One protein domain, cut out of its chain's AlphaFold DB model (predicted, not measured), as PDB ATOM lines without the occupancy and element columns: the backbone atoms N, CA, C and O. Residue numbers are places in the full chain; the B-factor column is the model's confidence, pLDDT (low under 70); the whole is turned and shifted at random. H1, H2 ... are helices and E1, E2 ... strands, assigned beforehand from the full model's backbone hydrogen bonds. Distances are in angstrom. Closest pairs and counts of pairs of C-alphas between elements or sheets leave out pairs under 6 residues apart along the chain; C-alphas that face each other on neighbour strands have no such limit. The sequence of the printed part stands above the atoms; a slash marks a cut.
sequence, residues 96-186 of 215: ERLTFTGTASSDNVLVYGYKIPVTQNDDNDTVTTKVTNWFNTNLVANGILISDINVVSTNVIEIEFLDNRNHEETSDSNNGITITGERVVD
ATOM      1  N   GLU A  96      48.226 -19.234  28.417       97.94
ATOM      2  CA  GLU A  96      46.853 -19.205  28.912       97.94
ATOM      3  C   GLU A  96      45.900 -18.728  27.818       97.94
ATOM      4  O   GLU A  96      46.149 -17.729  27.145       97.94
ATOM      5  N   ARG A  97      44.785 -19.433  27.646       98.31
ATOM      6  CA  ARG A  97      43.698 -19.034  26.762       98.31
ATOM      7  C   ARG A  97      42.641 -18.292  27.557       98.31
ATOM      8  O   ARG A  97      42.028 -18.867  28.446       98.31
ATOM      9  N   LEU A  98      42.376 -17.047  27.185       98.31
ATOM     10  CA  LEU A  98      41.297 -16.242  27.741       98.31
ATOM     11  C   LEU A  98      40.088 -16.243  26.811       98.31
ATOM     12  O   LEU A  98      40.197 -15.896  25.636       98.31
ATOM     13  N   THR A  99      38.925 -16.567  27.366       98.50
ATOM     14  CA  THR A  99      37.624 -16.459  26.696       98.50
ATOM     15  C   THR A  99      36.814 -15.327  27.308       98.50
ATOM     16  O   THR A  99      36.594 -15.300  28.519       98.50
ATOM     17  N   PHE A 100      36.323 -14.420  26.465       98.44
ATOM     18  CA  PHE A 100      35.518 -13.272  26.872       98.44
ATOM     19  C   PHE A 100      34.042 -13.506  26.559       98.44
ATOM     20  O   PHE A 100      33.658 -13.940  25.465       98.44
ATOM     21  N   THR A 101      33.188 -13.177  27.521       98.38
ATOM     22  CA  THR A 101      31.732 -13.282  27.397       98.38
ATOM     23  C   THR A 101      31.041 -12.091  28.054       98.38
ATOM     24  O   THR A 101      31.579 -11.489  28.981       98.38
ATOM     25  N   GLY A 102      29.839 -11.755  27.583       97.56
ATOM     26  CA  GLY A 102      29.032 -10.656  28.118       97.56
ATOM     27  C   GLY A 102      29.086  -9.380  27.279       97.56
ATOM     28  O   GLY A 102      29.408  -9.402  26.092       97.56
ATOM     29  N   THR A 103      28.721  -8.266  27.907       98.06
ATOM     30  CA  THR A 103      28.637  -6.941  27.283       98.06
ATOM     31  C   THR A 103      29.081  -5.902  28.300       98.06
ATOM     32  O   THR A 103      28.608  -5.905  29.437       98.06
ATOM     33  N   ALA A 104      29.977  -5.004  27.900       97.69
ATOM     34  CA  ALA A 104      30.551  -4.012  28.793       97.69
ATOM     35  C   ALA A 104      29.464  -3.107  29.393       97.69
ATOM     36  O   ALA A 104      28.708  -2.445  28.687       97.69
ATOM     37  N   SER A 105      29.407  -3.031  30.718       97.31
ATOM     38  CA  SER A 105      28.483  -2.164  31.453       97.31
ATOM     39  C   SER A 105      29.125  -0.842  31.892       97.31
ATOM     40  O   SER A 105      28.493  -0.068  32.607       97.31
ATOM     41  N   SER A 106      30.386  -0.602  31.522       96.12
ATOM     42  CA  SER A 106      31.204   0.557  31.901       96.12
ATOM     43  C   SER A 106      32.254   0.839  30.820       96.12
ATOM     44  O   SER A 106      32.480  -0.000  29.953       96.12
ATOM     45  N   ASP A 107      32.948   1.974  30.903       96.75
ATOM     46  CA  ASP A 107      33.997   2.381  29.948       96.75
ATOM     47  C   ASP A 107      35.374   1.744  30.228       96.75
ATOM     48  O   ASP A 107      36.419   2.194  29.755       96.75
ATOM     49  N   ASN A 108      35.413   0.707  31.065       96.69
ATOM     50  CA  ASN A 108      36.616  -0.081  31.306       96.69
ATOM     51  C   ASN A 108      36.275  -1.498  31.766       96.69
ATOM     52  O   ASN A 108      35.248  -1.720  32.408       96.69
ATOM     53  N   VAL A 109      37.196  -2.420  31.511       96.75
ATOM     54  CA  VAL A 109      37.228  -3.763  32.100       96.75
ATOM     55  C   VAL A 109      38.568  -3.981  32.794       96.75
ATOM     56  O   VAL A 109      39.581  -3.398  32.407       96.75
ATOM     57  N   LEU A 110      38.569  -4.790  33.847       95.94
ATOM     58  CA  LEU A 110      39.767  -5.228  34.549       95.94
ATOM     59  C   LEU A 110      40.214  -6.579  33.997       95.94
ATOM     60  O   LEU A 110      39.418  -7.516  33.978       95.94
ATOM     61  N   VAL A 111      41.477  -6.665  33.580       95.56
ATOM     62  CA  VAL A 111      42.125  -7.914  33.143       95.56
ATOM     63  C   VAL A 111      43.539  -7.939  33.716       95.56
ATOM     64  O   VAL A 111      44.278  -6.968  33.541       95.56
ATOM     65  N   TYR A 112      43.899  -8.990  34.460       94.31
ATOM     66  CA  TYR A 112      45.170  -9.080  35.206       94.31
ATOM     67  C   TYR A 112      45.471  -7.848  36.084       94.31
ATOM     68  O   TYR A 112      46.614  -7.419  36.235       94.31
ATOM     69  N   GLY A 113      44.429  -7.222  36.639       92.75
ATOM     70  CA  GLY A 113      44.547  -6.004  37.449       92.75
ATOM     71  C   GLY A 113      44.732  -4.697  36.662       92.75
ATOM     72  O   GLY A 113      44.746  -3.626  37.273       92.75
ATOM     73  N   TYR A 114      44.814  -4.738  35.328       95.88
ATOM     74  CA  TYR A 114      44.874  -3.545  34.481       95.88
ATOM     75  C   TYR A 114      43.481  -3.054  34.095       95.88
ATOM     76  O   TYR A 114      42.631  -3.835  33.681       95.88
ATOM     77  N   LYS A 115      43.261  -1.735  34.184       96.81
ATOM     78  CA  LYS A 115      42.054  -1.075  33.664       96.81
ATOM     79  C   LYS A 115      42.208  -0.835  32.170       96.81
ATOM     80  O   LYS A 115      42.921   0.082  31.763       96.81
ATOM     81  N   ILE A 116      41.519  -1.637  31.372       97.56
ATOM     82  CA  ILE A 116      41.557  -1.564  29.918       97.56
ATOM     83  C   ILE A 116      40.384  -0.708  29.433       97.56
ATOM     84  O   ILE A 116      39.240  -1.022  29.770       97.56
ATOM     85  N   PRO A 117      40.638   0.366  28.661       97.62
ATOM     86  CA  PRO A 117      39.580   1.207  28.117       97.62
ATOM     87  C   PRO A 117      38.680   0.428  27.153       97.62
ATOM     88  O   PRO A 117      39.154  -0.144  26.171       97.62
ATOM     89  N   VAL A 118      37.377   0.466  27.411       97.75
ATOM     90  CA  VAL A 118      36.329  -0.020  26.503       97.75
ATOM     91  C   VAL A 118      35.227   1.034  26.419       97.75
ATOM     92  O   VAL A 118      35.359   2.123  26.973       97.75
ATOM     93  N   THR A 119      34.160   0.763  25.686       97.94
ATOM     94  CA  THR A 119      32.986   1.632  25.633       97.94
ATOM     95  C   THR A 119      31.802   0.881  26.210       97.94
ATOM     96  O   THR A 119      31.636  -0.314  25.967       97.94
ATOM     97  N   GLN A 120      30.966   1.573  26.985       97.31
ATOM     98  CA  GLN A 120      29.725   0.978  27.457       97.31
ATOM     99  C   GLN A 120      28.906   0.407  26.282       97.31
ATOM    100  O   GLN A 120      28.683   1.079  25.274       97.31
ATOM    101  N   ASN A 121      28.399  -0.810  26.469       97.50
ATOM    102  CA  ASN A 121      27.683  -1.641  25.500       97.50
ATOM    103  C   ASN A 121      28.538  -2.286  24.400       97.50
ATOM    104  O   ASN A 121      27.963  -2.890  23.497       97.50
ATOM    105  N   ASP A 122      29.871  -2.217  24.476       98.31
ATOM    106  CA  ASP A 122      30.717  -3.081  23.649       98.31
ATOM    107  C   ASP A 122      30.387  -4.555  23.926       98.31
ATOM    108  O   ASP A 122      30.302  -4.984  25.083       98.31
ATOM    109  N   ASP A 123      30.225  -5.337  22.862       98.00
ATOM    110  CA  ASP A 123      30.127  -6.789  22.957       98.00
ATOM    111  C   ASP A 123      31.482  -7.426  23.300       98.00
ATOM    112  O   ASP A 123      32.533  -6.779  23.311       98.00
ATOM    113  N   ASN A 124      31.454  -8.717  23.622       97.19
ATOM    114  CA  ASN A 124      32.652  -9.468  23.973       97.19
ATOM    115  C   ASN A 124      33.716  -9.445  22.866       97.19
ATOM    116  O   ASN A 124      34.884  -9.280  23.195       97.19
ATOM    117  N   ASP A 125      33.336  -9.538  21.591       98.12
ATOM    118  CA  ASP A 125      34.269  -9.491  20.458       98.12
ATOM    119  C   ASP A 125      35.023  -8.146  20.387       98.12
ATOM    120  O   ASP A 125      36.253  -8.081  20.239       98.12
ATOM    121  N   THR A 126      34.292  -7.039  20.547       98.12
ATOM    122  CA  THR A 126      34.861  -5.686  20.567       98.12
ATOM    123  C   THR A 126      35.756  -5.490  21.787       98.12
ATOM    124  O   THR A 126      36.855  -4.936  21.667       98.12
ATOM    125  N   VAL A 127      35.329  -5.980  22.955       98.00
ATOM    126  CA  VAL A 127      36.141  -5.958  24.177       98.00
ATOM    127  C   VAL A 127      37.428  -6.756  23.981       98.00
ATOM    128  O   VAL A 127      38.501  -6.217  24.243       98.00
ATOM    129  N   THR A 128      37.366  -7.983  23.458       98.44
ATOM    130  CA  THR A 128      38.548  -8.815  23.181       98.44
ATOM    131  C   THR A 128      39.524  -8.107  22.253       98.44
ATOM    132  O   THR A 128      40.726  -8.080  22.524       98.44
ATOM    133  N   THR A 129      39.026  -7.449  21.205       98.44
ATOM    134  CA  THR A 129      39.863  -6.664  20.289       98.44
ATOM    135  C   THR A 129      40.559  -5.503  21.011       98.44
ATOM    136  O   THR A 129      41.766  -5.297  20.851       98.44
ATOM    137  N   LYS A 130      39.831  -4.748  21.846       98.31
ATOM    138  CA  LYS A 130      40.397  -3.631  22.624       98.31
ATOM    139  C   LYS A 130      41.423  -4.113  23.654       98.31
ATOM    140  O   LYS A 130      42.485  -3.502  23.767       98.31
ATOM    141  N   VAL A 131      41.153  -5.225  24.339       98.00
ATOM    142  CA  VAL A 131      42.079  -5.874  25.285       98.00
ATOM    143  C   VAL A 131      43.358  -6.314  24.583       98.00
ATOM    144  O   VAL A 131      44.447  -5.946  25.018       98.00
ATOM    145  N   THR A 132      43.236  -7.005  23.450       98.38
ATOM    146  CA  THR A 132      44.375  -7.463  22.641       98.38
ATOM    147  C   THR A 132      45.259  -6.297  22.211       98.38
ATOM    148  O   THR A 132      46.473  -6.316  22.409       98.38
ATOM    149  N   ASN A 133      44.660  -5.235  21.667       98.31
ATOM    150  CA  ASN A 133      45.398  -4.047  21.239       98.31
ATOM    151  C   ASN A 133      46.085  -3.342  22.412       98.31
ATOM    152  O   ASN A 133      47.226  -2.882  22.286       98.31
ATOM    153  N   TRP A 134      45.405  -3.262  23.559       98.31
ATOM    154  CA  TRP A 134      45.961  -2.653  24.758       98.31
ATOM    155  C   TRP A 134      47.153  -3.458  25.288       98.31
ATOM    156  O   TRP A 134      48.197  -2.859  25.549       98.31
ATOM    157  N   PHE A 135      47.050  -4.787  25.379       98.25
ATOM    158  CA  PHE A 135      48.169  -5.635  25.795       98.25
ATOM    159  C   PHE A 135      49.339  -5.577  24.811       98.25
ATOM    160  O   PHE A 135      50.473  -5.391  25.248       98.25
ATOM    161  N   ASN A 136      49.089  -5.627  23.501       98.12
ATOM    162  CA  ASN A 136      50.155  -5.489  22.507       98.12
ATOM    163  C   ASN A 136      50.914  -4.159  22.653       98.12
ATOM    164  O   ASN A 136      52.142  -4.128  22.638       98.12
ATOM    165  N   THR A 137      50.185  -3.060  22.858       98.06
ATOM    166  CA  THR A 137      50.770  -1.713  22.957       98.06
ATOM    167  C   THR A 137      51.500  -1.474  24.281       98.06
ATOM    168  O   THR A 137      52.516  -0.784  24.307       98.06
ATOM    169  N   ASN A 138      50.978  -1.998  25.395       97.69
ATOM    170  CA  ASN A 138      51.454  -1.634  26.733       97.69
ATOM    171  C   ASN A 138      52.315  -2.713  27.394       97.69
ATOM    172  O   ASN A 138      53.179  -2.366  28.199       97.69
ATOM    173  N   LEU A 139      52.091  -3.987  27.075       97.69
ATOM    174  CA  LEU A 139      52.755  -5.118  27.719       97.69
ATOM    175  C   LEU A 139      53.788  -5.750  26.786       97.69
ATOM    176  O   LEU A 139      54.981  -5.675  27.079       97.69
ATOM    177  N   VAL A 140      53.361  -6.242  25.620       97.38
ATOM    178  CA  VAL A 140      54.248  -6.914  24.652       97.38
ATOM    179  C   VAL A 140      55.335  -5.966  24.145       97.38
ATOM    180  O   VAL A 140      56.523  -6.239  24.303       97.38
ATOM    181  N   ALA A 141      54.954  -4.797  23.614       96.69
ATOM    182  CA  ALA A 141      55.907  -3.836  23.051       96.69
ATOM    183  C   ALA A 141      56.949  -3.319  24.062       96.69
ATOM    184  O   ALA A 141      58.031  -2.890  23.664       96.69
ATOM    185  N   ASN A 142      56.635  -3.366  25.362       96.19
ATOM    186  CA  ASN A 142      57.524  -2.914  26.432       96.19
ATOM    187  C   ASN A 142      58.252  -4.069  27.145       96.19
ATOM    188  O   ASN A 142      59.020  -3.806  28.068       96.19
ATOM    189  N   GLY A 143      58.016  -5.326  26.751       94.56
ATOM    190  CA  GLY A 143      58.601  -6.500  27.402       94.56
ATOM    191  C   GLY A 143      58.148  -6.668  28.855       94.56
ATOM    192  O   GLY A 143      58.964  -6.944  29.733       94.56
ATOM    193  N   ILE A 144      56.859  -6.449  29.128       94.12
ATOM    194  CA  ILE A 144      56.273  -6.511  30.471       94.12
ATOM    195  C   ILE A 144      55.277  -7.666  30.531       94.12
ATOM    196  O   ILE A 144      54.219  -7.574  29.923       94.12
ATOM    197  N   LEU A 145      55.572  -8.687  31.344       93.75
ATOM    198  CA  LEU A 145      54.707  -9.828  31.714       93.75
ATOM    199  C   LEU A 145      54.239 -10.755  30.577       93.75
ATOM    200  O   LEU A 145      54.210 -11.961  30.793       93.75
ATOM    201  N   ILE A 146      53.896 -10.227  29.405       96.88
ATOM    202  CA  ILE A 146      53.413 -10.949  28.225       96.88
ATOM    203  C   ILE A 146      54.476 -10.849  27.132       96.88
ATOM    204  O   ILE A 146      54.984  -9.759  26.859       96.88
ATOM    205  N   SER A 147      54.813 -11.984  26.528       96.44
ATOM    206  CA  SER A 147      55.760 -12.078  25.417       96.44
ATOM    207  C   SER A 147      55.057 -12.052  24.061       96.44
ATOM    208  O   SER A 147      55.548 -11.376  23.159       96.44
ATOM    209  N   ASP A 148      53.903 -12.713  23.935       97.25
ATOM    210  CA  ASP A 148      53.119 -12.745  22.699       97.25
ATOM    211  C   ASP A 148      51.618 -12.969  22.953       97.25
ATOM    212  O   ASP A 148      51.202 -13.416  24.027       97.25
ATOM    213  N   ILE A 149      50.794 -12.628  21.955       97.94
ATOM    214  CA  ILE A 149      49.340 -12.824  21.974       97.94
ATOM    215  C   ILE A 149      48.865 -13.357  20.626       97.94
ATOM    216  O   ILE A 149      48.976 -12.688  19.598       97.94
ATOM    217  N   ASN A 150      48.223 -14.520  20.653       97.69
ATOM    218  CA  ASN A 150      47.599 -15.139  19.492       97.69
ATOM    219  C   ASN A 150      46.070 -15.007  19.569       97.69
ATOM    220  O   ASN A 150      45.448 -15.403  20.553       97.69
ATOM    221  N   VAL A 151      45.433 -14.465  18.529       97.25
ATOM    222  CA  VAL A 151      43.964 -14.356  18.470       97.25
ATOM    223  C   VAL A 151      43.392 -15.646  17.889       97.25
ATOM    224  O   VAL A 151      43.555 -15.924  16.702       97.25
ATOM    225  N   VAL A 152      42.707 -16.429  18.725       97.50
ATOM    226  CA  VAL A 152      42.155 -17.742  18.354       97.50
ATOM    227  C   VAL A 152      40.781 -17.600  17.695       97.50
ATOM    228  O   VAL A 152      40.479 -18.275  16.711       97.50
ATOM    229  N   SER A 153      39.941 -16.714  18.228       97.06
ATOM    230  CA  SER A 153      38.638 -16.344  17.667       97.06
ATOM    231  C   SER A 153      38.305 -14.895  18.033       97.06
ATOM    232  O   SER A 153      39.094 -14.209  18.677       97.06
ATOM    233  N   THR A 154      37.129 -14.408  17.634       96.44
ATOM    234  CA  THR A 154      36.706 -13.026  17.909       96.44
ATOM    235  C   THR A 154      36.640 -12.698  19.402       96.44
ATOM    236  O   THR A 154      36.943 -11.569  19.776       96.44
ATOM    237  N   ASN A 155      36.334 -13.686  20.248       97.56
ATOM    238  CA  ASN A 155      36.237 -13.542  21.700       97.56
ATOM    239  C   ASN A 155      37.249 -14.391  22.490       97.56
ATOM    240  O   ASN A 155      37.079 -14.561  23.701       97.56
ATOM    241  N   VAL A 156      38.258 -14.967  21.828       98.38
ATOM    242  CA  VAL A 156      39.252 -15.848  22.461       98.38
ATOM    243  C   VAL A 156      40.660 -15.466  22.031       98.38
ATOM    244  O   VAL A 156      40.957 -15.385  20.839       98.38
ATOM    245  N   ILE A 157      41.545 -15.306  23.012       98.38
ATOM    246  CA  ILE A 157      42.976 -15.068  22.800       98.38
ATOM    247  C   ILE A 157      43.806 -16.053  23.608       98.38
ATOM    248  O   ILE A 157      43.387 -16.501  24.668       98.38
ATOM    249  N   GLU A 158      44.993 -16.361  23.117       98.31
ATOM    250  CA  GLU A 158      46.048 -17.068  23.828       98.31
ATOM    251  C   GLU A 158      47.158 -16.082  24.161       98.31
ATOM    252  O   GLU A 158      47.562 -15.283  23.318       98.31
ATOM    253  N   ILE A 159      47.626 -16.127  25.401       97.81
ATOM    254  CA  ILE A 159      48.636 -15.237  25.954       97.81
ATOM    255  C   ILE A 159      49.829 -16.090  26.350       97.81
ATOM    256  O   ILE A 159      49.700 -16.982  27.187       97.81
ATOM    257  N   GLU A 160      50.984 -15.802  25.759       97.69
ATOM    258  CA  GLU A 160      52.262 -16.354  26.191       97.69
ATOM    259  C   GLU A 160      52.896 -15.393  27.201       97.69
ATOM    260  O   GLU A 160      53.064 -14.197  26.940       97.69
ATOM    261  N   PHE A 161      53.232 -15.893  28.391       97.19
ATOM    262  CA  PHE A 161      53.876 -15.070  29.413       97.19
ATOM    263  C   PHE A 161      55.373 -14.892  29.134       97.19
ATOM    264  O   PHE A 161      55.994 -15.613  28.354       97.19
ATOM    265  N   LEU A 162      55.978 -13.887  29.763       95.19
ATOM    266  CA  LEU A 162      57.403 -13.589  29.614       95.19
ATOM    267  C   LEU A 162      58.286 -14.492  30.485       95.19
ATOM    268  O   LEU A 162      59.447 -14.732  30.154       95.19
ATOM    269  N   ASP A 163      57.767 -14.947  31.625       92.69
ATOM    270  CA  ASP A 163      58.505 -15.797  32.552       92.69
ATOM    271  C   ASP A 163      58.209 -17.285  32.339       92.69
ATOM    272  O   ASP A 163      57.301 -17.683  31.618       92.69
ATOM    273  N   ASN A 164      59.013 -18.130  32.977       92.50
ATOM    274  CA  ASN A 164      58.869 -19.582  32.955       92.50
ATOM    275  C   ASN A 164      58.137 -20.102  34.200       92.50
ATOM    276  O   ASN A 164      58.485 -21.157  34.740       92.50
ATOM    277  N   ARG A 165      57.149 -19.344  34.686       91.81
ATOM    278  CA  ARG A 165      56.347 -19.714  35.854       91.81
ATOM    279  C   ARG A 165      54.929 -20.059  35.435       91.81
ATOM    280  O   ARG A 165      54.396 -19.552  34.451       91.81
ATOM    281  N   ASN A 166      54.326 -20.949  36.213       91.12
ATOM    282  CA  ASN A 166      52.897 -21.190  36.127       91.12
ATOM    283  C   ASN A 166      52.169 -20.097  36.904       91.12
ATOM    284  O   ASN A 166      52.488 -19.851  38.069       91.12
ATOM    285  N   HIS A 167      51.178 -19.494  36.257       91.44
ATOM    286  CA  HIS A 167      50.268 -18.518  36.851       91.44
ATOM    287  C   HIS A 167      48.925 -19.181  37.144       91.44
ATOM    288  O   HIS A 167      48.547 -20.142  36.471       91.44
ATOM    289  N   GLU A 168      48.224 -18.718  38.174       92.62
ATOM    290  CA  GLU A 168      46.854 -19.170  38.431       92.62
ATOM    291  C   GLU A 168      45.949 -18.788  37.254       92.62
ATOM    292  O   GLU A 168      46.124 -17.726  36.659       92.62
ATOM    293  N   GLU A 169      45.007 -19.668  36.910       93.56
ATOM    294  CA  GLU A 169      44.073 -19.419  35.812       93.56
ATOM    295  C   GLU A 169      43.151 -18.242  36.145       93.56
ATOM    296  O   GLU A 169      42.635 -18.105  37.260       93.56
ATOM    297  N   THR A 170      42.928 -17.397  35.149       96.19
ATOM    298  CA  THR A 170      42.123 -16.188  35.250       96.19
ATOM    299  C   THR A 170      40.659 -16.543  35.437       96.19
ATOM    300  O   THR A 170      40.076 -17.313  34.674       96.19
ATOM    301  N   SER A 171      40.014 -15.927  36.420       94.94
ATOM    302  CA  SER A 171      38.572 -16.049  36.612       94.94
ATOM    303  C   SER A 171      38.026 -14.727  37.122       94.94
ATOM    304  O   SER A 171      37.853 -14.514  38.322       94.94
ATOM    305  N   ASP A 172      37.797 -13.815  36.181       94.50
ATOM    306  CA  ASP A 172      37.358 -12.456  36.464       94.50
ATOM    307  C   ASP A 172      35.961 -12.218  35.892       94.50
ATOM    308  O   ASP A 172      35.666 -12.541  34.744       94.50
ATOM    309  N   SER A 173      35.092 -11.588  36.677       95.56
ATOM    310  CA  SER A 173      33.824 -11.049  36.185       95.56
ATOM    311  C   SER A 173      33.653  -9.640  36.716       95.56
ATOM    312  O   SER A 173      33.537  -9.415  37.921       95.56
ATOM    313  N   ASN A 174      33.714  -8.664  35.817       96.62
ATOM    314  CA  ASN A 174      33.659  -7.261  36.179       96.62
ATOM    315  C   ASN A 174      33.058  -6.432  35.046       96.62
ATOM    316  O   ASN A 174      33.238  -6.731  33.870       96.62
ATOM    317  N   ASN A 175      32.322  -5.382  35.418       96.38
ATOM    318  CA  ASN A 175      31.758  -4.411  34.478       96.38
ATOM    319  C   ASN A 175      31.040  -5.058  33.277       96.38
ATOM    320  O   ASN A 175      31.197  -4.615  32.143       96.38
ATOM    321  N   GLY A 176      30.266  -6.121  33.526       95.62
ATOM    322  CA  GLY A 176      29.457  -6.807  32.513       95.62
ATOM    323  C   GLY A 176      30.208  -7.791  31.607       95.62
ATOM    324  O   GLY A 176      29.567  -8.442  30.782       95.62
ATOM    325  N   ILE A 177      31.524  -7.949  31.782       98.12
ATOM    326  CA  ILE A 177      32.350  -8.917  31.053       98.12
ATOM    327  C   ILE A 177      32.859  -9.996  32.008       98.12
ATOM    328  O   ILE A 177      33.370  -9.700  33.088       98.12
ATOM    329  N   THR A 178      32.735 -11.251  31.586       98.12
ATOM    330  CA  THR A 178      33.333 -12.412  32.247       98.12
ATOM    331  C   THR A 178      34.471 -12.946  31.391       98.12
ATOM    332  O   THR A 178      34.305 -13.156  30.187       98.12
ATOM    333  N   ILE A 179      35.611 -13.165  32.034       98.00
ATOM    334  CA  ILE A 179      36.869 -13.619  31.456       98.00
ATOM    335  C   ILE A 179      37.229 -14.927  32.143       98.00
ATOM    336  O   ILE A 179      37.394 -14.975  33.363       98.00
ATOM    337  N   THR A 180      37.328 -15.989  31.355       98.06
ATOM    338  CA  THR A 180      37.710 -17.312  31.845       98.06
ATOM    339  C   THR A 180      39.000 -17.738  31.176       98.06
ATOM    340  O   THR A 180      39.078 -17.764  29.947       98.06
ATOM    341  N   GLY A 181      39.992 -18.032  32.003       97.44
ATOM    342  CA  GLY A 181      41.284 -18.566  31.628       97.44
ATOM    343  C   GLY A 181      41.299 -20.087  31.641       97.44
ATOM    344  O   GLY A 181      40.677 -20.719  32.492       97.44
ATOM    345  N   GLU A 182      42.021 -20.665  30.692       97.12
ATOM    346  CA  GLU A 182      42.365 -22.083  30.631       97.12
ATOM    347  C   GLU A 182      43.859 -22.184  30.334       97.12
ATOM    348  O   GLU A 182      44.339 -21.611  29.349       97.12
ATOM    349  N   ARG A 183      44.615 -22.924  31.147       96.38
ATOM    350  CA  ARG A 183      46.019 -23.169  30.823       96.38
ATOM    351  C   ARG A 183      46.135 -24.132  29.642       96.38
ATOM    352  O   ARG A 183      45.732 -25.288  29.721       96.38
ATOM    353  N   VAL A 184      46.757 -23.663  28.562       96.56
ATOM    354  CA  VAL A 184      47.006 -24.451  27.344       96.56
ATOM    355  C   VAL A 184      48.364 -25.144  27.407       96.56
ATOM    356  O   VAL A 184      48.503 -26.283  26.966       96.56
ATOM    357  N   VAL A 185      49.369 -24.456  27.957       95.00
ATOM    358  CA  VAL A 185      50.737 -24.967  28.089       95.00
ATOM    359  C   VAL A 185      51.261 -24.658  29.487       95.00
ATOM    360  O   VAL A 185      51.215 -23.509  29.929       95.00
ATOM    361  N   ASP A 186      51.779 -25.678  30.173       94.50
ATOM    362  CA  ASP A 186      52.506 -25.500  31.428       94.50
ATOM    363  C   ASP A 186      53.883 -24.883  31.178       94.50
ATOM    364  O   ASP A 186      54.636 -25.301  30.294       94.50
TER     365      ASP A 186
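AT A GLANCE: This is residues 96 to 186 of the 215 residues of an uncharacterized protein of Acidobacteria bacterium (UniProt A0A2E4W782). A twisted sheet of five strands has the helix H1 along one face, and the small hairpin E2 and E3 packs beside H1, between it and the sheet's E6 edge. The printed part has 91 residues with one named helix and seven named strands, in the order E1 E2 E3 H1 E4 E5 E6 E7. The large sheet runs E4 E5 E1 E7 E6, antiparallel throughout. The class is mixed, helices and strands; the whole is compact, with a radius of gyration of the C-alphas of 12.2 A and spans of 36 by 24 by 22 A.

IN THESE COORDINATES: E1, residues 96 to 102, begins at C-alpha 96 (46.853, -19.205, 28.912) and is 19.8 A long. E2 is residues 108 to 111 and E3 residues 114 to 117. H1, residues 124 to 140, measures 21.8 A. E4 is residues 146 to 153, E5 residues 156 to 161 and E6 residues 171 to 174. E7, residues 177 to 185, measures 24.6 A and ends at C-alpha 185 (50.737, -24.967, 28.089).

HOW THE PARTS SIT: In the sheet, these backbone atoms of neighbour strands are within hydrogen-bond range: N 99 and O 180 of E1 and E7 at 2.8 A, N 98 and O 157 of E1 and E5 at 2.8 A, N 150 and O 158 of the hairpin E4 and E5 at 2.8 A, and N 179 and O 172 of the hairpin E6 and E7 at 2.8 A. H1 is on this sheet in two layers, a helix on one face, at a height over the sheet of 8.6 A. It runs along the strands, at 10 degrees to E5 on the local plane, over E5, E1 and, only just, E4, with 3 C-alphas. In H1, 12 of 13 O i to N i+4 pairs are within range. In hairpin E2 and E3, N 116 and O 109 are 2.8 A apart. The closest C-alphas of E3 and H1, Ile 116 and Val 131, are 6.3 A apart; those of E2 and E6, Val 109 and Asn 174, 6.5 A.

THE WHOLE: The farthest C-alphas, Asn 121 and Asn 164, are 36.7 A apart. The printed part has no cut and no long link. No printed residue is under 70 in pLDDT.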